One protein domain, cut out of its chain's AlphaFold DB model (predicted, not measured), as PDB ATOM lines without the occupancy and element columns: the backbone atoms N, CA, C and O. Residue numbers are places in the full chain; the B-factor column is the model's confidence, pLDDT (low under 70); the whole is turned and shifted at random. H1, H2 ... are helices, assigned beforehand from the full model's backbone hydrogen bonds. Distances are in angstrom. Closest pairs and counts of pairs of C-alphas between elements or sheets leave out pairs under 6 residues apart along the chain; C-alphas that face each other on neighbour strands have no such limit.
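AT A GLANCE: This is residues 11 to 107 of the 280 residues of the protein "Anaerobic dimethyl sulfoxide reductase subunit A subunit" of Klebsiella michiganensis (UniProt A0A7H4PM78). The longest helix, H5, slants near the middle of a thinly joined set of helices; H3 and H4 make a corner at one end of the longest axis, and the loop of residues 17 to 34 lies toward the other. The 97 printed residues hold five named helices, H1 to H5, and no named strand: all helix, with 47 residues in them, under half. The whole is only just compact, close to loose, radius of gyration of the C-alphas 14.5 A, spanning 38 by 32 by 28 A.

IN THESE COORDINATES: H5, residues 92 to 105, is 20.1 A long and ends at C-alpha 105 (59.894, -102.786, -45.651). H4 is residues 62 to 74, 18.4 A; H3 51 to 58; H2 35 to 40; H1 11 to 16, from C-alpha 11 (58.208, -110.741, -51.736).

HOW THE PARTS SIT: H5 is close to but not clearly touching H4, closest C-alphas Ile 72 and Leu 102, 7.9 A, and H1, Leu 13 and Leu 105, 6.8 A. H4 touches H3 with residues 62 to 66 alone, closest C-alphas Pro 51 and Val 62, 5.4 A, at a steep tilt of 68 degrees, only just short of about perpendicular. H2 touches no helix. Every O i to N i+4 pair is within hydrogen-bond range in H1, H2 and H4; 3 of 4 are in H3, 7 of 10 in H5.

THE WHOLE: The farthest C-alphas, Asp 28 and Pro 61, are 39.4 A apart. The printed part has no cut; links H1 to H2 and H4 to H5 are long. No printed residue is under 70 in pLDDT.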
ATOM      1  N   ALA A  11      58.955-109.493 -51.897       97.38
ATOM      2  CA  ALA A  11      58.208-110.741 -51.736       97.38
ATOM      3  C   ALA A  11      57.424-110.756 -50.414       97.38
ATOM      4  O   ALA A  11      56.254-111.148 -50.393       97.38
ATOM      5  N   PHE A  12      58.044-110.279 -49.329       96.81
ATOM      6  CA  PHE A  12      57.367-110.084 -48.050       96.81
ATOM      7  C   PHE A  12      56.216-109.078 -48.172       96.81
ATOM      8  O   PHE A  12      55.095-109.373 -47.758       96.81
ATOM      9  N   LEU A  13      56.475-107.914 -48.777       97.94
ATOM     10  CA  LEU A  13      55.481-106.848 -48.932       97.94
ATOM     11  C   LEU A  13      54.276-107.297 -49.770       97.94
ATOM     12  O   LEU A  13      53.142-107.045 -49.376       97.94
ATOM     13  N   ASP A  14      54.508-108.019 -50.865       98.00
ATOM     14  CA  ASP A  14      53.449-108.548 -51.733       98.00
ATOM     15  C   ASP A  14      52.559-109.585 -51.036       98.00
ATOM     16  O   ASP A  14      51.391-109.733 -51.388       98.00
ATOM     17  N   THR A  15      53.127-110.341 -50.093       97.38
ATOM     18  CA  THR A  15      52.452-111.480 -49.456       97.38
ATOM     19  C   THR A  15      51.736-111.080 -48.169       97.38
ATOM     20  O   THR A  15      50.650-111.583 -47.888       97.38
ATOM     21  N   TYR A  16      52.342-110.193 -47.374       96.31
ATOM     22  CA  TYR A  16      51.927-109.935 -45.991       96.31
ATOM     23  C   TYR A  16      51.480-108.496 -45.722       96.31
ATOM     24  O   TYR A  16      51.121-108.181 -44.587       96.31
ATOM     25  N   CYS A  17      51.526-107.599 -46.709       96.50
ATOM     26  CA  CYS A  17      51.176-106.191 -46.521       96.50
ATOM     27  C   CYS A  17      50.072-105.734 -47.477       96.50
ATOM     28  O   CYS A  17      49.883-106.270 -48.564       96.50
ATOM     29  N   VAL A  18      49.360-104.689 -47.056       96.75
ATOM     30  CA  VAL A  18      48.332-103.998 -47.842       96.75
ATOM     31  C   VAL A  18      48.727-102.526 -47.952       96.75
ATOM     32  O   VAL A  18      49.125-101.910 -46.963       96.75
ATOM     33  N   GLY A  19      48.621-101.959 -49.153       96.25
ATOM     34  CA  GLY A  19      48.827-100.534 -49.421       96.25
ATOM     35  C   GLY A  19      50.288-100.073 -49.492       96.25
ATOM     36  O   GLY A  19      50.552 -98.878 -49.327       96.25
ATOM     37  N   TYR A  20      51.252-100.969 -49.731       97.38
ATOM     38  CA  TYR A  20      52.644-100.557 -49.959       97.38
ATOM     39  C   TYR A  20      52.818 -99.918 -51.345       97.38
ATOM     40  O   TYR A  20      53.369 -98.817 -51.471       97.38
ATOM     41  N   ASP A  21      52.311-100.590 -52.373       97.12
ATOM     42  CA  ASP A  21      52.343-100.199 -53.779       97.12
ATOM     43  C   ASP A  21      50.994-100.459 -54.465       97.12
ATOM     44  O   ASP A  21      50.066-100.960 -53.840       97.12
ATOM     45  N   GLU A  22      50.880-100.122 -55.750       95.69
ATOM     46  CA  GLU A  22      49.636-100.279 -56.515       95.69
ATOM     47  C   GLU A  22      49.134-101.735 -56.567       95.69
ATOM     48  O   GLU A  22      47.935-101.970 -56.657       95.69
ATOM     49  N   LYS A  23      50.030-102.729 -56.474       96.62
ATOM     50  CA  LYS A  23      49.657-104.153 -56.480       96.62
ATOM     51  C   LYS A  23      48.948-104.558 -55.189       96.62
ATOM     52  O   LYS A  23      48.045-105.389 -55.217       96.62
ATOM     53  N   THR A  24      49.396-104.006 -54.066       96.88
ATOM     54  CA  THR A  24      48.887-104.321 -52.722       96.88
ATOM     55  C   THR A  24      47.826-103.328 -52.245       96.88
ATOM     56  O   THR A  24      47.320-103.456 -51.131       96.88
ATOM     57  N   LEU A  25      47.494-102.323 -53.055       95.94
ATOM     58  CA  LEU A  25      46.516-101.292 -52.739       95.94
ATOM     59  C   LEU A  25      45.075-101.840 -52.870       95.94
ATOM     60  O   LEU A  25      44.771-102.505 -53.862       95.94
ATOM     61  N   PRO A  26      44.169-101.582 -51.901       95.50
ATOM     62  CA  PRO A  26      42.757-101.946 -52.030       95.50
ATOM     63  C   PRO A  26      42.102-101.320 -53.267       95.50
ATOM     64  O   PRO A  26      42.410-100.190 -53.634       95.50
ATOM     65  N   ALA A  27      41.174-102.044 -53.895       93.75
ATOM     66  CA  ALA A  27      40.570-101.635 -55.167       93.75
ATOM     67  C   ALA A  27      39.724-100.349 -55.084       93.75
ATOM     68  O   ALA A  27      39.508 -99.690 -56.098       93.75
ATOM     69  N   ASP A  28      39.225-100.009 -53.897       95.31
ATOM     70  CA  ASP A  28      38.458 -98.796 -53.609       95.31
ATOM     71  C   ASP A  28      39.339 -97.601 -53.215       95.31
ATOM     72  O   ASP A  28      38.840 -96.478 -53.098       95.31
ATOM     73  N   ALA A  29      40.645 -97.811 -53.027       94.44
ATOM     74  CA  ALA A  29      41.562 -96.740 -52.687       94.44
ATOM     75  C   ALA A  29      41.949 -95.909 -53.931       94.44
ATOM     76  O   ALA A  29      42.046 -96.442 -55.041       94.44
ATOM     77  N   PRO A  30      42.210 -94.597 -53.774       93.88
ATOM     78  CA  PRO A  30      42.660 -93.754 -54.875       93.88
ATOM     79  C   PRO A  30      43.975 -94.258 -55.476       93.88
ATOM     80  O   PRO A  30      44.884 -94.646 -54.742       93.88
ATOM     81  N   LYS A  31      44.109 -94.173 -56.803       94.12
ATOM     82  CA  LYS A  31      45.376 -94.436 -57.504       94.12
ATOM     83  C   LYS A  31      46.513 -93.632 -56.865       94.12
ATOM     84  O   LYS A  31      46.324 -92.452 -56.577       94.12
ATOM     85  N   ASN A  32      47.687 -94.244 -56.685       95.44
ATOM     86  CA  ASN A  32      48.826 -93.655 -55.961       95.44
ATOM     87  C   ASN A  32      48.554 -93.350 -54.467       95.44
ATOM     88  O   ASN A  32      49.372 -92.693 -53.820       95.44
ATOM     89  N   GLY A  33      47.468 -93.862 -53.880       94.56
ATOM     90  CA  GLY A  33      47.163 -93.741 -52.447       94.56
ATOM     91  C   GLY A  33      48.031 -94.622 -51.536       94.56
ATOM     92  O   GLY A  33      47.832 -94.656 -50.324       94.56
ATOM     93  N   HIS A  34      48.989 -95.356 -52.104       95.75
ATOM     94  CA  HIS A  34      49.864 -96.286 -51.397       95.75
ATOM     95  C   HIS A  34      51.129 -95.609 -50.825       95.75
ATOM     96  O   HIS A  34      51.596 -94.567 -51.298       95.75
ATOM     97  N   TYR A  35      51.760 -96.252 -49.838       96.19
ATOM     98  CA  TYR A  35      52.937 -95.726 -49.127       96.19
ATOM     99  C   TYR A  35      54.095 -95.338 -50.064       96.19
ATOM    100  O   TYR A  35      54.676 -94.256 -49.943       96.19
ATOM    101  N   LYS A  36      54.432 -96.204 -51.029       97.12
ATOM    102  CA  LYS A  36      55.536 -95.982 -51.974       97.12
ATOM    103  C   LYS A  36      55.349 -94.707 -52.808       97.12
ATOM    104  O   LYS A  36      56.318 -93.972 -52.977       97.12
ATOM    105  N   ALA A  37      54.136 -94.402 -53.270       97.19
ATOM    106  CA  ALA A  37      53.859 -93.199 -54.051       97.19
ATOM    107  C   ALA A  37      54.046 -91.936 -53.203       97.19
ATOM    108  O   ALA A  37      54.702 -90.997 -53.650       97.19
ATOM    109  N   TYR A  38      53.578 -91.941 -51.950       96.50
ATOM    110  CA  TYR A  38      53.799 -90.830 -51.017       96.50
ATOM    111  C   TYR A  38      55.292 -90.547 -50.764       96.50
ATOM    112  O   TYR A  38      55.722 -89.389 -50.762       96.50
ATOM    113  N   ILE A  39      56.111 -91.590 -50.582       97.12
ATOM    114  CA  ILE A  39      57.563 -91.431 -50.385       97.12
ATOM    115  C   ILE A  39      58.250 -90.906 -51.653       97.12
ATOM    116  O   ILE A  39      59.162 -90.080 -51.563       97.12
ATOM    117  N   LEU A  40      57.809 -91.350 -52.831       97.38
ATOM    118  CA  LEU A  40      58.376 -90.942 -54.120       97.38
ATOM    119  C   LEU A  40      57.830 -89.604 -54.647       97.38
ATOM    120  O   LEU A  40      58.294 -89.146 -55.688       97.38
ATOM    121  N   GLY A  41      56.895 -88.961 -53.938       97.06
ATOM    122  CA  GLY A  41      56.289 -87.690 -54.356       97.06
ATOM    123  C   GLY A  41      55.284 -87.827 -55.499       97.06
ATOM    124  O   GLY A  41      55.083 -86.886 -56.256       97.06
ATOM    125  N   GLN A  42      54.697 -89.012 -55.654       96.44
ATOM    126  CA  GLN A  42      53.686 -89.342 -56.665       96.44
ATOM    127  C   GLN A  42      52.257 -89.330 -56.097       96.44
ATOM    128  O   GLN A  42      51.307 -89.551 -56.846       96.44
ATOM    129  N   GLY A  43      52.125 -89.130 -54.782       90.94
ATOM    130  CA  GLY A  43      50.848 -88.901 -54.109       90.94
ATOM    131  C   GLY A  43      50.466 -87.420 -54.079       90.94
ATOM    132  O   GLY A  43      51.133 -86.579 -54.683       90.94
ATOM    133  N   ASP A  44      49.420 -87.106 -53.320       89.94
ATOM    134  CA  ASP A  44      48.729 -85.808 -53.359       89.94
ATOM    135  C   ASP A  44      49.600 -84.593 -53.003       89.94
ATOM    136  O   ASP A  44      49.321 -83.482 -53.450       89.94
ATOM    137  N   ASP A  45      50.665 -84.782 -52.218       93.44
ATOM    138  CA  ASP A  45      51.555 -83.684 -51.824       93.44
ATOM    139  C   ASP A  45      52.621 -83.331 -52.873       93.44
ATOM    140  O   ASP A  45      53.267 -82.291 -52.749       93.44
ATOM    141  N   GLY A  46      52.822 -84.176 -53.893       96.19
ATOM    142  CA  GLY A  46      53.778 -83.955 -54.983       96.19
ATOM    143  C   GLY A  46      55.251 -83.838 -54.557       96.19
ATOM    144  O   GLY A  46      56.079 -83.374 -55.343       96.19
ATOM    145  N   VAL A  47      55.609 -84.210 -53.320       97.56
ATOM    146  CA  VAL A  47      56.942 -83.945 -52.751       97.56
ATOM    147  C   VAL A  47      57.683 -85.250 -52.498       97.56
ATOM    148  O   VAL A  47      57.333 -86.025 -51.609       97.56
ATOM    149  N   ALA A  48      58.773 -85.489 -53.223       97.69
ATOM    150  CA  ALA A  48      59.625 -86.647 -52.971       97.69
ATOM    151  C   ALA A  48      60.355 -86.515 -51.621       97.69
ATOM    152  O   ALA A  48      61.055 -85.531 -51.365       97.69
ATOM    153  N   LYS A  49      60.252 -87.542 -50.766       97.56
ATOM    154  CA  LYS A  49      60.861 -87.582 -49.424       97.56
ATOM    155  C   LYS A  49      62.335 -88.005 -49.504       97.56
ATOM    156  O   LYS A  49      62.747 -89.053 -49.006       97.56
ATOM    157  N   THR A  50      63.132 -87.213 -50.219       98.25
ATOM    158  CA  THR A  50      64.549 -87.496 -50.496       98.25
ATOM    159  C   THR A  50      65.438 -87.294 -49.259       98.25
ATOM    160  O   THR A  50      65.056 -86.582 -48.328       98.25
ATOM    161  N   PRO A  51      66.662 -87.857 -49.233       98.19
ATOM    162  CA  PRO A  51      67.638 -87.553 -48.185       98.19
ATOM    163  C   PRO A  51      67.945 -86.053 -48.041       98.19
ATOM    164  O   PRO A  51      68.091 -85.569 -46.925       98.19
ATOM    165  N   GLN A  52      68.000 -85.303 -49.146       98.44
ATOM    166  CA  GLN A  52      68.210 -83.850 -49.147       98.44
ATOM    167  C   GLN A  52      67.039 -83.114 -48.489       98.44
ATOM    168  O   GLN A  52      67.250 -82.218 -47.674       98.44
ATOM    169  N   TRP A  53      65.810 -83.529 -48.805       98.25
ATOM    170  CA  TRP A  53      64.602 -83.018 -48.160       98.25
ATOM    171  C   TRP A  53      64.618 -83.293 -46.648       98.25
ATOM    172  O   TRP A  53      64.454 -82.370 -45.852       98.25
ATOM    173  N   ALA A  54      64.905 -84.535 -46.247       98.12
ATOM    174  CA  ALA A  54      64.943 -84.932 -44.841       98.12
ATOM    175  C   ALA A  54      66.068 -84.223 -44.067       98.12
ATOM    176  O   ALA A  54      65.867 -83.816 -42.923       98.12
ATOM    177  N   SER A  55      67.234 -84.030 -44.690       98.56
ATOM    178  CA  SER A  55      68.385 -83.349 -44.088       98.56
ATOM    179  C   SER A  55      68.065 -81.903 -43.710       98.56
ATOM    180  O   SER A  55      68.377 -81.475 -42.601       98.56
ATOM    181  N   ARG A  56      67.343 -81.176 -44.576       98.44
ATOM    182  CA  ARG A  56      66.908 -79.799 -44.301       98.44
ATOM    183  C   ARG A  56      65.991 -79.692 -43.077       98.44
ATOM    184  O   ARG A  56      66.033 -78.679 -42.392       98.44
ATOM    185  N   ILE A  57      65.158 -80.704 -42.826       98.06
ATOM    186  CA  ILE A  57      64.184 -80.709 -41.721       98.06
ATOM    187  C   ILE A  57      64.829 -81.192 -40.422       98.06
ATOM    188  O   ILE A  57      64.654 -80.591 -39.369       98.06
ATOM    189  N   THR A  58      65.564 -82.299 -40.498       97.75
ATOM    190  CA  THR A  58      66.107 -82.997 -39.324       97.75
ATOM    191  C   THR A  58      67.447 -82.437 -38.851       97.75
ATOM    192  O   THR A  58      67.860 -82.720 -37.732       97.75
ATOM    193  N   GLY A  59      68.163 -81.705 -39.712       98.44
ATOM    194  CA  GLY A  59      69.549 -81.295 -39.481       98.44
ATOM    195  C   GLY A  59      70.573 -82.432 -39.615       98.44
ATOM    196  O   GLY A  59      71.763 -82.208 -39.400       98.44
ATOM    197  N   ILE A  60      70.152 -83.652 -39.973       98.50
ATOM    198  CA  ILE A  60      71.053 -84.800 -40.139       98.50
ATOM    199  C   ILE A  60      71.727 -84.722 -41.519       98.50
ATOM    200  O   ILE A  60      71.024 -84.546 -42.517       98.50
ATOM    201  N   PRO A  61      73.060 -84.893 -41.628       98.69
ATOM    202  CA  PRO A  61      73.751 -84.904 -42.917       98.69
ATOM    203  C   PRO A  61      73.196 -85.944 -43.905       98.69
ATOM    204  O   PRO A  61      72.856 -87.070 -43.530       98.69
ATOM    205  N   VAL A  62      73.122 -85.573 -45.186       98.69
ATOM    206  CA  VAL A  62      72.567 -86.414 -46.267       98.69
ATOM    207  C   VAL A  62      73.253 -87.780 -46.349       98.69
ATOM    208  O   VAL A  62      72.587 -88.809 -46.471       98.69
ATOM    209  N   ASP A  63      74.579 -87.803 -46.253       98.50
ATOM    210  CA  ASP A  63      75.404 -89.011 -46.277       98.50
ATOM    211  C   ASP A  63      75.096 -89.943 -45.095       98.50
ATOM    212  O   ASP A  63      75.008 -91.156 -45.284       98.50
ATOM    213  N   ARG A  64      74.836 -89.392 -43.901       98.62
ATOM    214  CA  ARG A  64      74.429 -90.162 -42.713       98.62
ATOM    215  C   ARG A  64      73.064 -90.816 -42.894       98.62
ATOM    216  O   ARG A  64      72.917 -91.988 -42.548       98.62
ATOM    217  N   ILE A  65      72.093 -90.098 -43.459       98.50
ATOM    218  CA  ILE A  65      70.759 -90.643 -43.769       98.50
ATOM    219  C   ILE A  65      70.884 -91.797 -44.771       98.50
ATOM    220  O   ILE A  65      70.302 -92.865 -44.573       98.50
ATOM    221  N   ILE A  66      71.669 -91.602 -45.835       98.38
ATOM    222  CA  ILE A  66      71.903 -92.624 -46.863       98.38
ATOM    223  C   ILE A  66      72.593 -93.852 -46.268       98.38
ATOM    224  O   ILE A  66      72.151 -94.974 -46.518       98.38
ATOM    225  N   LYS A  67      73.651 -93.641 -45.479       98.38
ATOM    226  CA  LYS A  67      74.416 -94.711 -44.838       98.38
ATOM    227  C   LYS A  67      73.517 -95.572 -43.953       98.38
ATOM    228  O   LYS A  67      73.467 -96.777 -44.168       98.38
ATOM    229  N   LEU A  68      72.751 -94.957 -43.050       97.75
ATOM    230  CA  LEU A  68      71.844 -95.686 -42.160       97.75
ATOM    231  C   LEU A  68      70.774 -96.463 -42.940       97.75
ATOM    232  O   LEU A  68      70.494 -97.616 -42.625       97.75
ATOM    233  N   ALA A  69      70.193 -95.861 -43.982       97.56
ATOM    234  CA  ALA A  69      69.199 -96.546 -44.804       97.56
ATOM    235  C   ALA A  69      69.782 -97.783 -45.506       97.56
ATOM    236  O   ALA A  69      69.109 -98.809 -45.584       97.56
ATOM    237  N   ARG A  70      71.023 -97.702 -46.002       97.81
ATOM    238  CA  ARG A  70      71.713 -98.848 -46.612       97.81
ATOM    239  C   ARG A  70      72.055 -99.916 -45.581       97.81
ATOM    240  O   ARG A  70      71.768-101.073 -45.847       97.81
ATOM    241  N   GLU A  71      72.575 -99.531 -44.415       97.12
ATOM    242  CA  GLU A  71      72.854-100.458 -43.306       97.12
ATOM    243  C   GLU A  71      71.598-101.243 -42.910       97.12
ATOM    244  O   GLU A  71      71.642-102.470 -42.843       97.12
ATOM    245  N   ILE A  72      70.462-100.560 -42.739       96.75
ATOM    246  CA  ILE A  72      69.169-101.204 -42.471       96.75
ATOM    247  C   ILE A  72      68.766-102.146 -43.616       96.75
ATOM    248  O   ILE A  72      68.389-103.285 -43.362       96.75
ATOM    249  N   GLY A  73      68.855-101.698 -44.873       96.25
ATOM    250  CA  GLY A  73      68.438-102.486 -46.039       96.25
ATOM    251  C   GLY A  73      69.321-103.702 -46.349       96.25
ATOM    252  O   GLY A  73      68.846-104.668 -46.947       96.25
ATOM    253  N   SER A  74      70.595-103.675 -45.947       95.62
ATOM    254  CA  SER A  74      71.544-104.778 -46.152       95.62
ATOM    255  C   SER A  74      71.648-105.737 -44.966       95.62
ATOM    256  O   SER A  74      72.236-106.807 -45.111       95.62
ATOM    257  N   THR A  75      71.116-105.375 -43.797       94.75
ATOM    258  CA  THR A  75      71.211-106.195 -42.583       94.75
ATOM    259  C   THR A  75      70.017-107.135 -42.480       94.75
ATOM    260  O   THR A  75      68.869-106.693 -42.444       94.75
ATOM    261  N   ARG A  76      70.280-108.445 -42.409       89.50
ATOM    262  CA  ARG A  76      69.260-109.473 -42.166       89.50
ATOM    263  C   ARG A  76      69.815-110.543 -41.205       89.50
ATOM    264  O   ARG A  76      70.791-111.195 -41.577       89.50
ATOM    265  N   PRO A  77      69.224-110.737 -40.009       94.50
ATOM    266  CA  PRO A  77      68.068-110.015 -39.468       94.50
ATOM    267  C   PRO A  77      68.438-108.634 -38.891       94.50
ATOM    268  O   PRO A  77      69.537-108.445 -38.374       94.50
ATOM    269  N   ALA A  78      67.507-107.679 -38.948       94.25
ATOM    270  CA  ALA A  78      67.606-106.375 -38.292       94.25
ATOM    271  C   ALA A  78      66.436-106.160 -37.319       94.25
ATOM    272  O   ALA A  78      65.267-106.182 -37.711       94.25
ATOM    273  N   TYR A  79      66.747-105.892 -36.049       94.50
ATOM    274  CA  TYR A  79      65.760-105.528 -35.036       94.50
ATOM    275  C   TYR A  79      65.678-104.006 -34.884       94.50
ATOM    276  O   TYR A  79      66.634-103.359 -34.462       94.50
ATOM    277  N   ILE A  80      64.523-103.430 -35.221       93.56
ATOM    278  CA  ILE A  80      64.264-101.988 -35.114       93.56
ATOM    279  C   ILE A  80      63.060-101.784 -34.204       93.56
ATOM    280  O   ILE A  80      61.943-102.106 -34.593       93.56
ATOM    281  N   CYS A  81      63.278-101.242 -33.009       89.38
ATOM    282  CA  CYS A  81      62.219-100.944 -32.049       89.38
ATOM    283  C   CYS A  81      62.348 -99.504 -31.546       89.38
ATOM    284  O   CYS A  81      63.457 -98.997 -31.371       89.38
ATOM    285  N   GLN A  82      61.212 -98.846 -31.313       91.25
ATOM    286  CA  GLN A  82      61.178 -97.535 -30.673       91.25
ATOM    287  C   GLN A  82      60.929 -97.659 -29.167       91.25
ATOM    288  O   GLN A  82      60.173 -98.516 -28.714       91.25
ATOM    289  N   GLY A  83      61.497 -96.730 -28.397       90.50
ATOM    290  CA  GLY A  83      61.070 -96.500 -27.018       90.50
ATOM    291  C   GLY A  83      59.724 -95.764 -26.941       90.50
ATOM    292  O   GLY A  83      59.014 -95.588 -27.929       90.50
ATOM    293  N   TRP A  84      59.386 -95.259 -25.755       90.19
ATOM    294  CA  TRP A  84      58.113 -94.563 -25.520       90.19
ATOM    295  C   TRP A  84      58.109 -93.066 -25.820       90.19
ATOM    296  O   TRP A  84      57.052 -92.449 -25.730       90.19
ATOM    297  N   GLY A  85      59.253 -92.478 -26.161       92.75
ATOM    298  CA  GLY A  85      59.370 -91.048 -26.452       92.75
ATOM    299  C   GLY A  85      58.629 -90.602 -27.720       92.75
ATOM    300  O   GLY A  85      57.786 -89.714 -27.620       92.75
ATOM    301  N   PRO A  86      58.877 -91.217 -28.895       93.31
ATOM    302  CA  PRO A  86      58.400 -90.693 -30.180       93.31
ATOM    303  C   PRO A  86      56.884 -90.493 -30.294       93.31
ATOM    304  O   PRO A  86      56.444 -89.625 -31.046       93.31
ATOM    305  N   GLN A  87      56.103 -91.274 -29.545       93.62
ATOM    306  CA  GLN A  87      54.640 -91.207 -29.526       93.62
ATOM    307  C   GLN A  87      54.059 -90.162 -28.555       93.62
ATOM    308  O   GLN A  87      52.888 -89.822 -28.674       93.62
ATOM    309  N   ARG A  88      54.850 -89.607 -27.621       92.00
ATOM    310  CA  ARG A  88      54.390 -88.614 -26.620       92.00
ATOM    311  C   ARG A  88      54.479 -87.181 -27.138       92.00
ATOM    312  O   ARG A  88      55.089 -86.320 -26.512       92.00
ATOM    313  N   GLN A  89      53.907 -86.939 -28.305       91.56
ATOM    314  CA  GLN A  89      53.846 -85.620 -28.927       91.56
ATOM    315  C   GLN A  89      52.686 -85.575 -29.917       91.56
ATOM    316  O   GLN A  89      52.123 -86.613 -30.272       91.56
ATOM    317  N   ALA A  90      52.351 -84.375 -30.390       90.19
ATOM    318  CA  ALA A  90      51.377 -84.213 -31.459       90.19
ATOM    319  C   ALA A  90      51.771 -85.062 -32.682       90.19
ATOM    320  O   ALA A  90      52.926 -85.041 -33.115       90.19
ATOM    321  N   ASN A  91      50.803 -85.797 -33.232       93.06
ATOM    322  CA  ASN A  91      50.978 -86.717 -34.360       93.06
ATOM    323  C   ASN A  91      51.978 -87.869 -34.100       93.06
ATOM    324  O   ASN A  91      52.580 -88.415 -35.033       93.06
ATOM    325  N   GLY A  92      52.207 -88.238 -32.834       95.25
ATOM    326  CA  GLY A  92      53.153 -89.284 -32.432       95.25
ATOM    327  C   GLY A  92      52.839 -90.679 -32.998       95.25
ATOM    328  O   GLY A  92      53.741 -91.509 -33.175       95.25
ATOM    329  N   GLU A  93      51.582 -90.935 -33.353       94.38
ATOM    330  CA  GLU A  93      51.132 -92.127 -34.066       94.38
ATOM    331  C   GLU A  93      51.731 -92.221 -35.476       94.38
ATOM    332  O   GLU A  93      52.103 -93.314 -35.911       94.38
ATOM    333  N   LEU A  94      51.918 -91.088 -36.166       95.69
ATOM    334  CA  LEU A  94      52.549 -91.054 -37.487       95.69
ATOM    335  C   LEU A  94      54.034 -91.401 -37.387       95.69
ATOM    336  O   LEU A  94      54.531 -92.195 -38.186       95.69
ATOM    337  N   THR A  95      54.723 -90.855 -36.381       95.25
ATOM    338  CA  THR A  95      56.131 -91.165 -36.098       95.25
ATOM    339  C   THR A  95      56.311 -92.646 -35.773       95.25
ATOM    340  O   THR A  95      57.170 -93.311 -36.356       95.25
ATOM    341  N   SER A  96      55.449 -93.187 -34.911       94.56
ATOM    342  CA  SER A  96      55.469 -94.607 -34.540       94.56
ATOM    343  C   SER A  96      55.256 -95.514 -35.745       94.56
ATOM    344  O   SER A  96      56.013 -96.462 -35.955       94.56
ATOM    345  N   ARG A  97      54.266 -95.183 -36.585       94.06
ATOM    346  CA  ARG A  97      53.998 -95.896 -37.834       94.06
ATOM    347  C   ARG A  97      55.193 -95.830 -38.782       94.06
ATOM    348  O   ARG A  97      55.581 -96.854 -39.331       94.06
ATOM    349  N   ALA A  98      55.808 -94.660 -38.951       94.81
ATOM    350  CA  ALA A  98      56.962 -94.488 -39.832       94.81
ATOM    351  C   ALA A  98      58.177 -95.322 -39.391       94.81
ATOM    352  O   ALA A  98      58.857 -95.891 -40.245       94.81
ATOM    353  N   ILE A  99      58.426 -95.445 -38.082       94.88
ATOM    354  CA  ILE A  99      59.497 -96.300 -37.552       94.88
ATOM    355  C   ILE A  99      59.168 -97.781 -37.779       94.88
ATOM    356  O   ILE A  99      60.017 -98.521 -38.273       94.88
ATOM    357  N   ALA A 100      57.932 -98.201 -37.491       94.31
ATOM    358  CA  ALA A 100      57.479 -99.579 -37.699       94.31
ATOM    359  C   ALA A 100      57.509-100.012 -39.176       94.31
ATOM    360  O   ALA A 100      57.692-101.194 -39.466       94.31
ATOM    361  N   MET A 101      57.411 -99.072 -40.124       95.56
ATOM    362  CA  MET A 101      57.577 -99.385 -41.545       95.56
ATOM    363  C   MET A 101      58.978 -99.905 -41.881       95.56
ATOM    364  O   MET A 101      59.106-100.664 -42.830       95.56
ATOM    365  N   LEU A 102      60.035 -99.559 -41.142       95.88
ATOM    366  CA  LEU A 102      61.398-100.007 -41.467       95.88
ATOM    367  C   LEU A 102      61.575-101.538 -41.405       95.88
ATOM    368  O   LEU A 102      62.038-102.106 -42.400       95.88
ATOM    369  N   PRO A 103      61.203-102.240 -40.311       95.62
ATOM    370  CA  PRO A 103      61.258-103.700 -40.283       95.62
ATOM    371  C   PRO A 103      60.255-104.347 -41.251       95.62
ATOM    372  O   PRO A 103      60.559-105.402 -41.800       95.62
ATOM    373  N   ILE A 104      59.109-103.709 -41.523       95.94
ATOM    374  CA  ILE A 104      58.130-104.187 -42.518       95.94
ATOM    375  C   ILE A 104      58.729-104.146 -43.932       95.94
ATOM    376  O   ILE A 104      58.748-105.153 -44.631       95.94
ATOM    377  N   LEU A 105      59.287-103.000 -44.334       97.06
ATOM    378  CA  LEU A 105      59.894-102.786 -45.651       97.06
ATOM    379  C   LEU A 105      61.067-103.725 -45.924       97.06
ATOM    380  O   LEU A 105      61.376-103.985 -47.081       97.06
ATOM    381  N   THR A 106      61.744-104.197 -44.881       96.56
ATOM    382  CA  THR A 106      62.944-105.035 -44.996       96.56
ATOM    383  C   THR A 106      62.680-106.524 -44.757       96.56
ATOM    384  O   THR A 106      63.628-107.306 -44.831       96.56
ATOM    385  N   GLY A 107      61.423-106.922 -44.514       95.81
ATOM    386  CA  GLY A 107      61.044-108.320 -44.275       95.81
ATOM    387  C   GLY A 107      61.525-108.865 -42.927       95.81
ATOM    388  O   GLY A 107      61.688-110.068 -42.757       95.81
TER     389      GLY A 107